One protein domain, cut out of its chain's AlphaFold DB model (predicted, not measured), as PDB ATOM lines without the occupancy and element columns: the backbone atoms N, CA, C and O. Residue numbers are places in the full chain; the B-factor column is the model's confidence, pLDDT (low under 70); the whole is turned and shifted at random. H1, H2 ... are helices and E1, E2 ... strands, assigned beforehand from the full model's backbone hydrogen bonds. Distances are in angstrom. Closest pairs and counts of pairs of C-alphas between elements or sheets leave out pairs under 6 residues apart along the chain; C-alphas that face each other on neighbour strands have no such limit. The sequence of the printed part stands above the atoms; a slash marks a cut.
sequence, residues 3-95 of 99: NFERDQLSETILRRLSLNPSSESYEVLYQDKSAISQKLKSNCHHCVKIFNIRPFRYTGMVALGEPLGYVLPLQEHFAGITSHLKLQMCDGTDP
ATOM      1  N   ASN A   3      22.690 -35.286  41.779       48.19
ATOM      2  CA  ASN A   3      23.568 -36.396  41.429       48.19
ATOM      3  C   ASN A   3      23.804 -36.354  39.920       48.19
ATOM      4  O   ASN A   3      22.843 -36.415  39.154       48.19
ATOM      5  N   PHE A   4      25.061 -36.236  39.506       52.16
ATOM      6  CA  PHE A   4      25.436 -36.251  38.095       52.16
ATOM      7  C   PHE A   4      26.379 -37.426  37.851       52.16
ATOM      8  O   PHE A   4      27.427 -37.540  38.496       52.16
ATOM      9  N   GLU A   5      25.983 -38.315  36.943       50.34
ATOM     10  CA  GLU A   5      26.879 -39.322  36.378       50.34
ATOM     11  C   GLU A   5      27.984 -38.625  35.564       50.34
ATOM     12  O   GLU A   5      27.894 -37.432  35.284       50.34
ATOM     13  N   ARG A   6      29.057 -39.348  35.213       51.91
ATOM     14  CA  ARG A   6      30.264 -38.831  34.519       51.91
ATOM     15  C   ARG A   6      30.008 -38.174  33.151       51.91
ATOM     16  O   ARG A   6      30.959 -37.769  32.484       51.91
ATOM     17  N   ASP A   7      28.758 -38.079  32.736       51.41
ATOM     18  CA  ASP A   7      28.355 -37.438  31.502       51.41
ATOM     19  C   ASP A   7      28.393 -35.914  31.660       51.41
ATOM     20  O   ASP A   7      28.407 -35.376  32.769       51.41
ATOM     21  N   GLN A   8      28.519 -35.208  30.534       49.09
ATOM     22  CA  GLN A   8      28.615 -33.746  30.496       49.09
ATOM     23  C   GLN A   8      27.598 -33.084  31.431       49.09
ATOM     24  O   GLN A   8      26.497 -33.598  31.634       49.09
ATOM     25  N   LEU A   9      27.936 -31.891  31.928       58.41
ATOM     26  CA  LEU A   9      26.960 -30.981  32.522       58.41
ATOM     27  C   LEU A   9      25.941 -30.588  31.440       58.41
ATOM     28  O   LEU A   9      26.083 -29.554  30.791       58.41
ATOM     29  N   SER A  10      24.975 -31.472  31.183       48.41
ATOM     30  CA  SER A  10      23.925 -31.306  30.185       48.41
ATOM     31  C   SER A  10      22.914 -30.267  30.671       48.41
ATOM     32  O   SER A  10      22.906 -29.908  31.854       48.41
ATOM     33  N   GLU A  11      22.061 -29.789  29.758       45.28
ATOM     34  CA  GLU A  11      21.102 -28.671  29.887       45.28
ATOM     35  C   GLU A  11      20.357 -28.511  31.232       45.28
ATOM     36  O   GLU A  11      19.841 -27.438  31.551       45.28
ATOM     37  N   THR A  12      20.280 -29.571  32.026       49.41
ATOM     38  CA  THR A  12      19.517 -29.689  33.265       49.41
ATOM     39  C   THR A  12      19.932 -28.696  34.356       49.41
ATOM     40  O   THR A  12      19.063 -28.243  35.092       49.41
ATOM     41  N   ILE A  13      21.209 -28.320  34.497       55.38
ATOM     42  CA  ILE A  13      21.651 -27.482  35.637       55.38
ATOM     43  C   ILE A  13      21.280 -26.019  35.450       55.38
ATOM     44  O   ILE A  13      20.722 -25.421  36.361       55.38
ATOM     45  N   LEU A  14      21.555 -25.450  34.275       52.62
ATOM     46  CA  LEU A  14      21.227 -24.050  34.010       52.62
ATOM     47  C   LEU A  14      19.716 -23.836  33.859       52.62
ATOM     48  O   LEU A  14      19.219 -22.797  34.281       52.62
ATOM     49  N   ARG A  15      18.974 -24.832  33.342       51.00
ATOM     50  CA  ARG A  15      17.502 -24.813  33.360       51.00
ATOM     51  C   ARG A  15      16.932 -24.924  34.775       51.00
ATOM     52  O   ARG A  15      15.975 -24.221  35.079       51.00
ATOM     53  N   ARG A  16      17.491 -25.801  35.625       52.41
ATOM     54  CA  ARG A  16      17.025 -25.966  37.013       52.41
ATOM     55  C   ARG A  16      17.318 -24.758  37.861       52.41
ATOM     56  O   ARG A  16      16.412 -24.367  38.567       52.41
ATOM     57  N   LEU A  17      18.500 -24.149  37.696       54.88
ATOM     58  CA  LEU A  17      18.957 -22.950  38.405       54.88
ATOM     59  C   LEU A  17      18.043 -21.717  38.238       54.88
ATOM     60  O   LEU A  17      18.400 -20.665  38.763       54.88
ATOM     61  N   SER A  18      16.911 -21.818  37.516       51.47
ATOM     62  CA  SER A  18      15.891 -20.770  37.339       51.47
ATOM     63  C   SER A  18      16.504 -19.394  37.092       51.47
ATOM     64  O   SER A  18      15.962 -18.357  37.479       51.47
ATOM     65  N   LEU A  19      17.681 -19.390  36.461       54.72
ATOM     66  CA  LEU A  19      18.401 -18.178  36.166       54.72
ATOM     67  C   LEU A  19      17.561 -17.470  35.115       54.72
ATOM     68  O   LEU A  19      17.141 -18.078  34.129       54.72
ATOM     69  N   ASN A  20      17.224 -16.221  35.422       47.16
ATOM     70  CA  ASN A  20      16.123 -15.512  34.792       47.16
ATOM     71  C   ASN A  20      16.198 -15.632  33.252       47.16
ATOM     72  O   ASN A  20      17.208 -15.226  32.668       47.16
ATOM     73  N   PRO A  21      15.165 -16.167  32.571       45.09
ATOM     74  CA  PRO A  21      15.177 -16.358  31.118       45.09
ATOM     75  C   PRO A  21      15.270 -15.047  30.316       45.09
ATOM     76  O   PRO A  21      15.433 -15.090  29.103       45.09
ATOM     77  N   SER A  22      15.202 -13.883  30.975       48.16
ATOM     78  CA  SER A  22      15.468 -12.565  30.384       48.16
ATOM     79  C   SER A  22      16.957 -12.253  30.183       48.16
ATOM     80  O   SER A  22      17.286 -11.327  29.444       48.16
ATOM     81  N   SER A  23      17.870 -13.004  30.809       54.09
ATOM     82  CA  SER A  23      19.295 -12.949  30.481       54.09
ATOM     83  C   SER A  23      19.625 -13.982  29.409       54.09
ATOM     84  O   SER A  23      19.818 -15.157  29.707       54.09
ATOM     85  N   GLU A  24      19.715 -13.532  28.156       55.56
ATOM     86  CA  GLU A  24      20.055 -14.364  26.987       55.56
ATOM     87  C   GLU A  24      21.464 -14.980  27.065       55.56
ATOM     88  O   GLU A  24      21.800 -15.890  26.310       55.56
ATOM     89  N   SER A  25      22.308 -14.497  27.979       59.72
ATOM     90  CA  SER A  25      23.666 -14.992  28.164       59.72
ATOM     91  C   SER A  25      24.194 -14.709  29.574       59.72
ATOM     92  O   SER A  25      23.873 -13.691  30.194       59.72
ATOM     93  N   TYR A  26      25.010 -15.631  30.082       70.62
ATOM     94  CA  TYR A  26      25.728 -15.504  31.348       70.62
ATOM     95  C   TYR A  26      27.197 -15.250  31.059       70.62
ATOM     96  O   TYR A  26      27.778 -15.860  30.164       70.62
ATOM     97  N   GLU A  27      27.817 -14.381  31.842       72.06
ATOM     98  CA  GLU A  27      29.256 -14.193  31.804       72.06
ATOM     99  C   GLU A  27      29.916 -15.211  32.740       72.06
ATOM    100  O   GLU A  27      29.670 -15.240  33.953       72.06
ATOM    101  N   VAL A  28      30.768 -16.057  32.169       74.00
ATOM    102  CA  VAL A  28      31.704 -16.887  32.919       74.00
ATOM    103  C   VAL A  28      32.838 -15.984  33.374       74.00
ATOM    104  O   VAL A  28      33.583 -15.437  32.559       74.00
ATOM    105  N   LEU A  29      32.984 -15.843  34.686       65.44
ATOM    106  CA  LEU A  29      34.061 -15.080  35.294       65.44
ATOM    107  C   LEU A  29      35.002 -16.040  36.019       65.44
ATOM    108  O   LEU A  29      34.587 -16.870  36.829       65.44
ATOM    109  N   TYR A  30      36.294 -15.926  35.738       63.78
ATOM    110  CA  TYR A  30      37.313 -16.686  36.445       63.78
ATOM    111  C   TYR A  30      37.379 -16.245  37.907       63.78
ATOM    112  O   TYR A  30      37.571 -15.058  38.182       63.78
ATOM    113  N   GLN A  31      37.281 -17.182  38.856       53.97
ATOM    114  CA  GLN A  31      37.665 -16.875  40.232       53.97
ATOM    115  C   GLN A  31      38.033 -18.106  41.069       53.97
ATOM    116  O   GLN A  31      37.447 -18.293  42.125       53.97
ATOM    117  N   ASP A  32      39.002 -18.919  40.630       54.22
ATOM    118  CA  ASP A  32      39.964 -19.552  41.551       54.22
ATOM    119  C   ASP A  32      41.144 -20.198  40.793       54.22
ATOM    120  O   ASP A  32      40.965 -20.840  39.757       54.22
ATOM    121  N   LYS A  33      42.356 -20.083  41.347       50.59
ATOM    122  CA  LYS A  33      43.591 -20.714  40.843       50.59
ATOM    123  C   LYS A  33      43.635 -22.229  41.053       50.59
ATOM    124  O   LYS A  33      44.533 -22.871  40.517       50.59
ATOM    125  N   SER A  34      42.665 -22.802  41.771       55.53
ATOM    126  CA  SER A  34      42.582 -24.240  42.070       55.53
ATOM    127  C   SER A  34      41.889 -25.095  40.993       55.53
ATOM    128  O   SER A  34      41.930 -26.315  41.090       55.53
ATOM    129  N   ALA A  35      41.280 -24.487  39.962       54.38
ATOM    130  CA  ALA A  35      40.571 -25.167  38.861       54.38
ATOM    131  C   ALA A  35      39.353 -26.035  39.261       54.38
ATOM    132  O   ALA A  35      38.857 -26.804  38.441       54.38
ATOM    133  N   ILE A  36      38.837 -25.892  40.488       65.69
ATOM    134  CA  ILE A  36      37.719 -26.705  41.010       65.69
ATOM    135  C   ILE A  36      36.377 -25.952  40.967       65.69
ATOM    136  O   ILE A  36      35.323 -26.544  41.218       65.69
ATOM    137  N   SER A  37      36.382 -24.654  40.635       73.94
ATOM    138  CA  SER A  37      35.175 -23.822  40.625       73.94
ATOM    139  C   SER A  37      35.062 -22.866  39.440       73.94
ATOM    140  O   SER A  37      36.058 -22.305  38.987       73.94
ATOM    141  N   GLN A  38      33.827 -22.613  39.009       80.06
ATOM    142  CA  GLN A  38      33.448 -21.659  37.969       80.06
ATOM    143  C   GLN A  38      32.407 -20.674  38.517       80.06
ATOM    144  O   GLN A  38      31.474 -21.081  39.206       80.06
ATOM    145  N   LYS A  39      32.543 -19.379  38.217       84.31
ATOM    146  CA  LYS A  39      31.563 -18.352  38.593       84.31
ATOM    147  C   LYS A  39      30.777 -17.930  37.359       84.31
ATOM    148  O   LYS A  39      31.370 -17.602  36.335       84.31
ATOM    149  N   LEU A  40      29.459 -17.912  37.485       81.00
ATOM    150  CA  LEU A  40      28.540 -17.417  36.469       81.00
ATOM    151  C   LEU A  40      27.856 -16.167  36.994       81.00
ATOM    152  O   LEU A  40      27.374 -16.147  38.130       81.00
ATOM    153  N   LYS A  41      27.809 -15.132  36.162       81.44
ATOM    154  CA  LYS A  41      27.128 -13.878  36.461       81.44
ATOM    155  C   LYS A  41      26.147 -13.560  35.339       81.44
ATOM    156  O   LYS A  41      26.525 -13.474  34.178       81.44
ATOM    157  N   SER A  42      24.882 -13.388  35.694       76.69
ATOM    158  CA  SER A  42      23.854 -12.839  34.811       76.69
ATOM    159  C   SER A  42      23.868 -11.311  34.869       76.69
ATOM    160  O   SER A  42      24.175 -10.721  35.911       76.69
ATOM    161  N   ASN A  43      23.442 -10.671  33.780       67.62
ATOM    162  CA  ASN A  43      23.154  -9.235  33.746       67.62
ATOM    163  C   ASN A  43      22.048  -8.837  34.742       67.62
ATOM    164  O   ASN A  43      22.046  -7.718  35.247       67.62
ATOM    165  N   CYS A  44      21.145  -9.760  35.090       64.44
ATOM    166  CA  CYS A  44      20.007  -9.529  35.982       64.44
ATOM    167  C   CYS A  44      20.312  -9.868  37.455       64.44
ATOM    168  O   CYS A  44      19.480 -10.465  38.132       64.44
ATOM    169  N   HIS A  45      21.501  -9.515  37.955       68.00
ATOM    170  CA  HIS A  45      21.925  -9.636  39.367       68.00
ATOM    171  C   HIS A  45      22.097 -11.049  39.951       68.00
ATOM    172  O   HIS A  45      22.505 -11.177  41.103       68.00
ATOM    173  N   HIS A  46      21.874 -12.113  39.182       75.75
ATOM    174  CA  HIS A  46      22.104 -13.473  39.670       75.75
ATOM    175  C   HIS A  46      23.573 -13.852  39.486       75.75
ATOM    176  O   HIS A  46      24.132 -13.725  38.396       75.75
ATOM    177  N   CYS A  47      24.211 -14.309  40.560       80.69
ATOM    178  CA  CYS A  47      25.599 -14.741  40.540       80.69
ATOM    179  C   CYS A  47      25.738 -16.026  41.347       80.69
ATOM    180  O   CYS A  47      25.403 -16.053  42.533       80.69
ATOM    181  N   VAL A  48      26.262 -17.068  40.708       81.50
ATOM    182  CA  VAL A  48      26.434 -18.393  41.306       81.50
ATOM    183  C   VAL A  48      27.853 -18.900  41.072       81.50
ATOM    184  O   VAL A  48      28.448 -18.700  40.013       81.50
ATOM    185  N   LYS A  49      28.410 -19.559  42.081       85.06
ATOM    186  CA  LYS A  49      29.639 -20.342  42.007       85.06
ATOM    187  C   LYS A  49      29.263 -21.814  41.921       85.06
ATOM    188  O   LYS A  49      28.497 -22.312  42.745       85.06
ATOM    189  N   ILE A  50      29.827 -22.493  40.937       84.06
ATOM    190  CA  ILE A  50      29.695 -23.924  40.700       84.06
ATOM    191  C   ILE A  50      31.029 -24.562  41.069       84.06
ATOM    192  O   ILE A  50      32.063 -24.136  40.564       84.06
ATOM    193  N   PHE A  51      31.019 -25.564  41.939       84.75
ATOM    194  CA  PHE A  51      32.199 -26.322  42.354       84.75
ATOM    195  C   PHE A  51      32.122 -27.766  41.864       84.75
ATOM    196  O   PHE A  51      31.044 -28.251  41.514       84.75
ATOM    197  N   ASN A  52      33.256 -28.467  41.928       83.38
ATOM    198  CA  ASN A  52      33.428 -29.844  41.460       83.38
ATOM    199  C   ASN A  52      33.244 -29.962  39.945       83.38
ATOM    200  O   ASN A  52      32.715 -30.954  39.447       83.38
ATOM    201  N   ILE A  53      33.684 -28.937  39.216       81.19
ATOM    202  CA  ILE A  53      33.576 -28.834  37.763       81.19
ATOM    203  C   ILE A  53      34.954 -28.605  37.143       81.19
ATOM    204  O   ILE A  53      35.724 -27.774  37.616       81.19
ATOM    205  N   ARG A  54      35.224 -29.296  36.035       83.50
ATOM    206  CA  ARG A  54      36.266 -28.948  35.069       83.50
ATOM    207  C   ARG A  54      35.623 -28.164  33.919       83.50
ATOM    208  O   ARG A  54      34.961 -28.788  33.085       83.50
ATOM    209  N   PRO A  55      35.779 -26.832  33.860       80.62
ATOM    210  CA  PRO A  55      35.083 -26.019  32.872       80.62
ATOM    211  C   PRO A  55      35.689 -26.176  31.469       80.62
ATOM    212  O   PRO A  55      36.898 -26.360  31.323       80.62
ATOM    213  N   PHE A  56      34.863 -26.046  30.426       83.38
ATOM    214  CA  PHE A  56      35.332 -25.967  29.034       83.38
ATOM    215  C   PHE A  56      36.018 -24.640  28.720       83.38
ATOM    216  O   PHE A  56      36.961 -24.596  27.933       83.38
ATOM    217  N   ARG A  57      35.545 -23.557  29.342       79.75
ATOM    218  CA  ARG A  57      36.125 -22.218  29.235       79.75
ATOM    219  C   ARG A  57      36.092 -21.513  30.586       79.75
ATOM    220  O   ARG A  57      35.154 -21.678  31.361       79.75
ATOM    221  N   TYR A  58      37.118 -20.714  30.851       79.00
ATOM    222  CA  TYR A  58      37.268 -19.980  32.111       79.00
ATOM    223  C   TYR A  58      36.707 -18.556  32.059       79.00
ATOM    224  O   TYR A  58      36.490 -17.953  33.108       79.00
ATOM    225  N   THR A  59      36.478 -18.026  30.858       82.12
ATOM    226  CA  THR A  59      35.956 -16.678  30.616       82.12
ATOM    227  C   THR A  59      35.065 -16.657  29.378       82.12
ATOM    228  O   THR A  59      35.231 -17.497  28.488       82.12
ATOM    229  N   GLY A  60      34.182 -15.665  29.287       83.19
ATOM    230  CA  GLY A  60      33.355 -15.396  28.107       83.19
ATOM    231  C   GLY A  60      31.872 -15.654  28.345       83.19
ATOM    232  O   GLY A  60      31.458 -15.972  29.457       83.19
ATOM    233  N   MET A  61      31.071 -15.510  27.292       80.88
ATOM    234  CA  MET A  61      29.625 -15.712  27.378       80.88
ATOM    235  C   MET A  61      29.270 -17.196  27.256       80.88
ATOM    236  O   MET A  61      29.940 -17.954  26.545       80.88
ATOM    237  N   VAL A  62      28.210 -17.593  27.951       77.69
ATOM    238  CA  VAL A  62      27.576 -18.906  27.848       77.69
ATOM    239  C   VAL A  62      26.063 -18.734  27.738       77.69
ATOM    240  O   VAL A  62      25.460 -17.970  28.497       77.69
ATOM    241  N   ALA A  63      25.458 -19.425  26.775       76.38
ATOM    242  CA  ALA A  63      24.011 -19.431  26.588       76.38
ATOM    243  C   ALA A  63      23.321 -20.412  27.550       76.38
ATOM    244  O   ALA A  63      23.916 -21.371  28.047       76.38
ATOM    245  N   LEU A  64      22.031 -20.198  27.808       73.69
ATOM    246  CA  LEU A  64      21.230 -21.168  28.553       73.69
ATOM    247  C   LEU A  64      21.228 -22.523  27.821       73.69
ATOM    248  O   LEU A  64      20.953 -22.579  26.627       73.69
ATOM    249  N   GLY A  65      21.526 -23.608  28.538       72.00
ATOM    250  CA  GLY A  65      21.600 -24.959  27.964       72.00
ATOM    251  C   GLY A  65      22.945 -25.304  27.313       72.00
ATOM    252  O   GLY A  65      23.222 -26.480  27.088       72.00
ATOM    253  N   GLU A  66      23.828 -24.330  27.084       76.75
ATOM    254  CA  GLU A  66      25.180 -24.610  26.602       76.75
ATOM    255  C   GLU A  66      25.985 -25.349  27.689       76.75
ATOM    256  O   GLU A  66      25.947 -24.971  28.868       76.75
ATOM    257  N   PRO A  67      26.717 -26.420  27.334       76.69
ATOM    258  CA  PRO A  67      27.434 -27.210  28.318       76.69
ATOM    259  C   PRO A  67      28.623 -26.427  28.891       76.69
ATOM    260  O   PRO A  67      29.412 -25.816  28.170       76.69
ATOM    261  N   LEU A  68      28.775 -26.476  30.215       79.00
ATOM    262  CA  LEU A  68      29.792 -25.707  30.944       79.00
ATOM    263  C   LEU A  68      31.108 -26.462  31.151       79.00
ATOM    264  O   LEU A  68      32.152 -25.838  31.351       79.00
ATOM    265  N   GLY A  69      31.065 -27.795  31.121       80.38
ATOM    266  CA  GLY A  69      32.210 -28.651  31.407       80.38
ATOM    267  C   GLY A  69      31.816 -30.045  31.890       80.38
ATOM    268  O   GLY A  69      30.716 -30.532  31.616       80.38
ATOM    269  N   TYR A  70      32.722 -30.665  32.645       81.00
ATOM    270  CA  TYR A  70      32.540 -31.989  33.246       81.00
ATOM    271  C   TYR A  70      32.512 -31.915  34.768       81.00
ATOM    272  O   TYR A  70      33.215 -31.099  35.363       81.00
ATOM    273  N   VAL A  71      31.764 -32.812  35.406       78.69
ATOM    274  CA  VAL A  71      31.851 -33.025  36.856       78.69
ATOM    275  C   VAL A  71      33.183 -33.706  37.180       78.69
ATOM    276  O   VAL A  71      33.596 -34.636  36.487       78.69
ATOM    277  N   LEU A  72      33.872 -33.246  38.224       81.25
ATOM    278  CA  LEU A  72      35.096 -33.894  38.700       81.25
ATOM    279  C   LEU A  72      34.782 -35.287  39.279       81.25
ATOM    280  O   LEU A  72      33.747 -35.456  39.928       81.25
ATOM    281  N   PRO A  73      35.670 -36.286  39.115       80.12
ATOM    282  CA  PRO A  73      35.445 -37.643  39.607       80.12
ATOM    283  C   PRO A  73      35.672 -37.727  41.126       80.12
ATOM    284  O   PRO A  73      36.663 -38.270  41.608       80.12
ATOM    285  N   LEU A  74      34.738 -37.186  41.913       81.38
ATOM    286  CA  LEU A  74      34.893 -37.084  43.368       81.38
ATOM    287  C   LEU A  74      35.082 -38.446  44.051       81.38
ATOM    288  O   LEU A  74      35.788 -38.525  45.050       81.38
ATOM    289  N   GLN A  75      34.501 -39.515  43.497       81.25
ATOM    290  CA  GLN A  75      34.647 -40.880  44.020       81.25
ATOM    291  C   GLN A  75      36.087 -41.398  44.023       81.25
ATOM    292  O   GLN A  75      36.409 -42.243  44.851       81.25
ATOM    293  N   GLU A  76      36.951 -40.904  43.132       82.69
ATOM    294  CA  GLU A  76      38.363 -41.312  43.099       82.69
ATOM    295  C   GLU A  76      39.123 -40.835  44.344       82.69
ATOM    296  O   GLU A  76      40.102 -41.455  44.747       82.69
ATOM    297  N   HIS A  77      38.657 -39.749  44.967       82.50
ATOM    298  CA  HIS A  77      39.292 -39.132  46.133       82.50
ATOM    299  C   HIS A  77      38.478 -39.326  47.422       82.50
ATOM    300  O   HIS A  77      39.033 -39.279  48.517       82.50
ATOM    301  N   PHE A  78      37.169 -39.555  47.302       82.12
ATOM    302  CA  PHE A  78      36.234 -39.657  48.418       82.12
ATOM    303  C   PHE A  78      35.317 -40.869  48.228       82.12
ATOM    304  O   PHE A  78      34.265 -40.783  47.594       82.12
ATOM    305  N   ALA A  79      35.713 -42.013  48.786       84.38
ATOM    306  CA  ALA A  79      34.924 -43.236  48.700       84.38
ATOM    307  C   ALA A  79      33.586 -43.102  49.454       84.38
ATOM    308  O   ALA A  79      33.545 -42.603  50.579       84.38
ATOM    309  N   GLY A  80      32.496 -43.575  48.845       84.06
ATOM    310  CA  GLY A  80      31.185 -43.682  49.497       84.06
ATOM    311  C   GLY A  80      30.326 -42.414  49.474       84.06
ATOM    312  O   GLY A  80      29.220 -42.434  50.011       84.06
ATOM    313  N   ILE A  81      30.785 -41.321  48.851       81.62
ATOM    314  CA  ILE A  81      29.913 -40.159  48.596       81.62
ATOM    315  C   ILE A  81      29.122 -40.355  47.294       81.62
ATOM    316  O   ILE A  81      29.362 -41.299  46.552       81.62
ATOM    317  N   THR A  82      28.181 -39.477  46.963       77.56
ATOM    318  CA  THR A  82      27.645 -39.411  45.593       77.56
ATOM    319  C   THR A  82      28.344 -38.285  44.844       77.56
ATOM    320  O   THR A  82      28.602 -37.229  45.424       77.56
ATOM    321  N   SER A  83      28.687 -38.494  43.570       78.19
ATOM    322  CA  SER A  83      29.218 -37.414  42.734       78.19
ATOM    323  C   SER A  83      28.174 -36.306  42.603       78.19
ATOM    324  O   SER A  83      27.020 -36.571  42.264       78.19
ATOM    325  N   HIS A  84      28.563 -35.073  42.909       78.69
ATOM    326  CA  HIS A  84      27.644 -33.947  42.952       78.69
ATOM    327  C   HIS A  84      28.361 -32.638  42.645       78.69
ATOM    328  O   HIS A  84      29.541 -32.446  42.955       78.69
ATOM    329  N   LEU A  85      27.596 -31.693  42.112       80.25
ATOM    330  CA  LEU A  85      27.998 -30.296  42.087       80.25
ATOM    331  C   LEU A  85      27.612 -29.632  43.395       80.25
ATOM    332  O   LEU A  85      26.552 -29.907  43.966       80.25
ATOM    333  N   LYS A  86      28.451 -28.699  43.827       82.94
ATOM    334  CA  LYS A  86      28.088 -27.749  44.870       82.94
ATOM    335  C   LYS A  86      27.829 -26.399  44.218       82.94
ATOM    336  O   LYS A  86      28.630 -25.924  43.417       82.94
ATOM    337  N   LEU A  87      26.698 -25.806  44.570       83.12
ATOM    338  CA  LEU A  87      26.276 -24.486  44.125       83.12
ATOM    339  C   LEU A  87      26.333 -23.540  45.321       83.12
ATOM    340  O   LEU A  87      26.028 -23.941  46.445       83.12
ATOM    341  N   GLN A  88      26.752 -22.303  45.089       85.25
ATOM    342  CA  GLN A  88      26.770 -21.258  46.108       85.25
ATOM    343  C   GLN A  88      26.458 -19.913  45.461       85.25
ATOM    344  O   GLN A  88      27.127 -19.536  44.499       85.25
ATOM    345  N   MET A  89      25.499 -19.162  45.996       85.38
ATOM    346  CA  MET A  89      25.289 -17.783  45.555       85.38
ATOM    347  C   MET A  89      26.518 -16.930  45.891       85.38
ATOM    348  O   MET A  89      27.213 -17.165  46.883       85.38
ATOM    349  N   CYS A  90      26.837 -15.940  45.059       83.56
ATOM    350  CA  CYS A  90      28.032 -15.115  45.267       83.56
ATOM    351  C   CYS A  90      27.974 -14.258  46.540       83.56
ATOM    352  O   CYS A  90      29.032 -13.906  47.062       83.56
ATOM    353  N   ASP A  91      26.773 -13.946  47.023       86.44
ATOM    354  CA  ASP A  91      26.502 -13.249  48.285       86.44
ATOM    355  C   ASP A  91      26.427 -14.197  49.501       86.44
ATOM    356  O   ASP A  91      26.274 -13.743  50.631       86.44
ATOM    357  N   GLY A  92      26.568 -15.509  49.285       85.12
ATOM    358  CA  GLY A  92      26.519 -16.528  50.331       85.12
ATOM    359  C   GLY A  92      25.113 -16.969  50.743       85.12
ATOM    360  O   GLY A  92      25.008 -17.805  51.640       85.12
ATOM    361  N   THR A  93      24.057 -16.459  50.102       86.50
ATOM    362  CA  THR A  93      22.677 -16.895  50.357       86.50
ATOM    363  C   THR A  93      22.419 -18.324  49.861       86.50
ATOM    364  O   THR A  93      23.187 -18.883  49.067       86.50
ATOM    365  N   ASP A  94      21.349 -18.944  50.370       82.81
ATOM    366  CA  ASP A  94      20.945 -20.297  49.985       82.81
ATOM    367  C   ASP A  94      20.514 -20.334  48.504       82.81
ATOM    368  O   ASP A  94      19.569 -19.633  48.137       82.81
ATOM    369  N   PRO A  95      21.169 -21.136  47.637       79.38
ATOM    370  CA  PRO A  95      20.791 -21.257  46.232       79.38
ATOM    371  C   PRO A  95      19.550 -22.138  46.006       79.38
ATOM    372  O   PRO A  95      19.061 -22.195  44.881       79.38
TER     373      PRO A  95
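Overview. This is residues 3 to 95 of the 99 residues of an uncharacterized protein of Hippocampus comes (UniProt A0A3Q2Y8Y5). What shape is seen? Little regular structure: one strongly twisted antiparallel sheet, order E5 E1 E2 E3 E7, with the small pair E4 and E6 near one end of E2, H1 off the sheet, and residues 76 to 81 sticking out. What makes it up? Of 93 printed residues 33 are in named elements, mostly strand, ordered H1 E1 E2 E3 E4 E5 E6 E7. It is compact, radius of gyration of the C-alphas 12.9 A, spanning 40 by 26 by 25 A.

Arrangement. Which strands are neighbours? E1, residues 26 to 29, E2, 37 to 42, and E3, 47 to 51, form a meander of two antiparallel hairpins, with N 27 to O 41 and N 38 to O 50 both 2.8 A. Edge strands are E5, 60 to 62, beside E1, N 28 to O 60 2.8 A, and E7, 86 to 89, beside E3, N 49 to O 88 2.7 A. What remains? E4, 53 to 55, is antiparallel to E6, 69 to 71, N 54 to O 70 2.8 A. H1, 12 to 16, is not on the sheet; its O i to N i+4 pair is within hydrogen-bond range.

Along the chain. Where does H1 begin? C-alpha 12 is at (19.517, -29.689, 33.265). Where does E7 end? C-alpha 89 is at (25.289, -17.783, 45.555). Which are longest? E2 measures 16.8 A, E3 13.5 A.

Size, cuts and confidence. Is it cut? The printed part has no cut; E6 to E7 is the long link. Where is confidence low? Residues 3 to 25, 29 to 36 and 43 to 45 have pLDDT under 70.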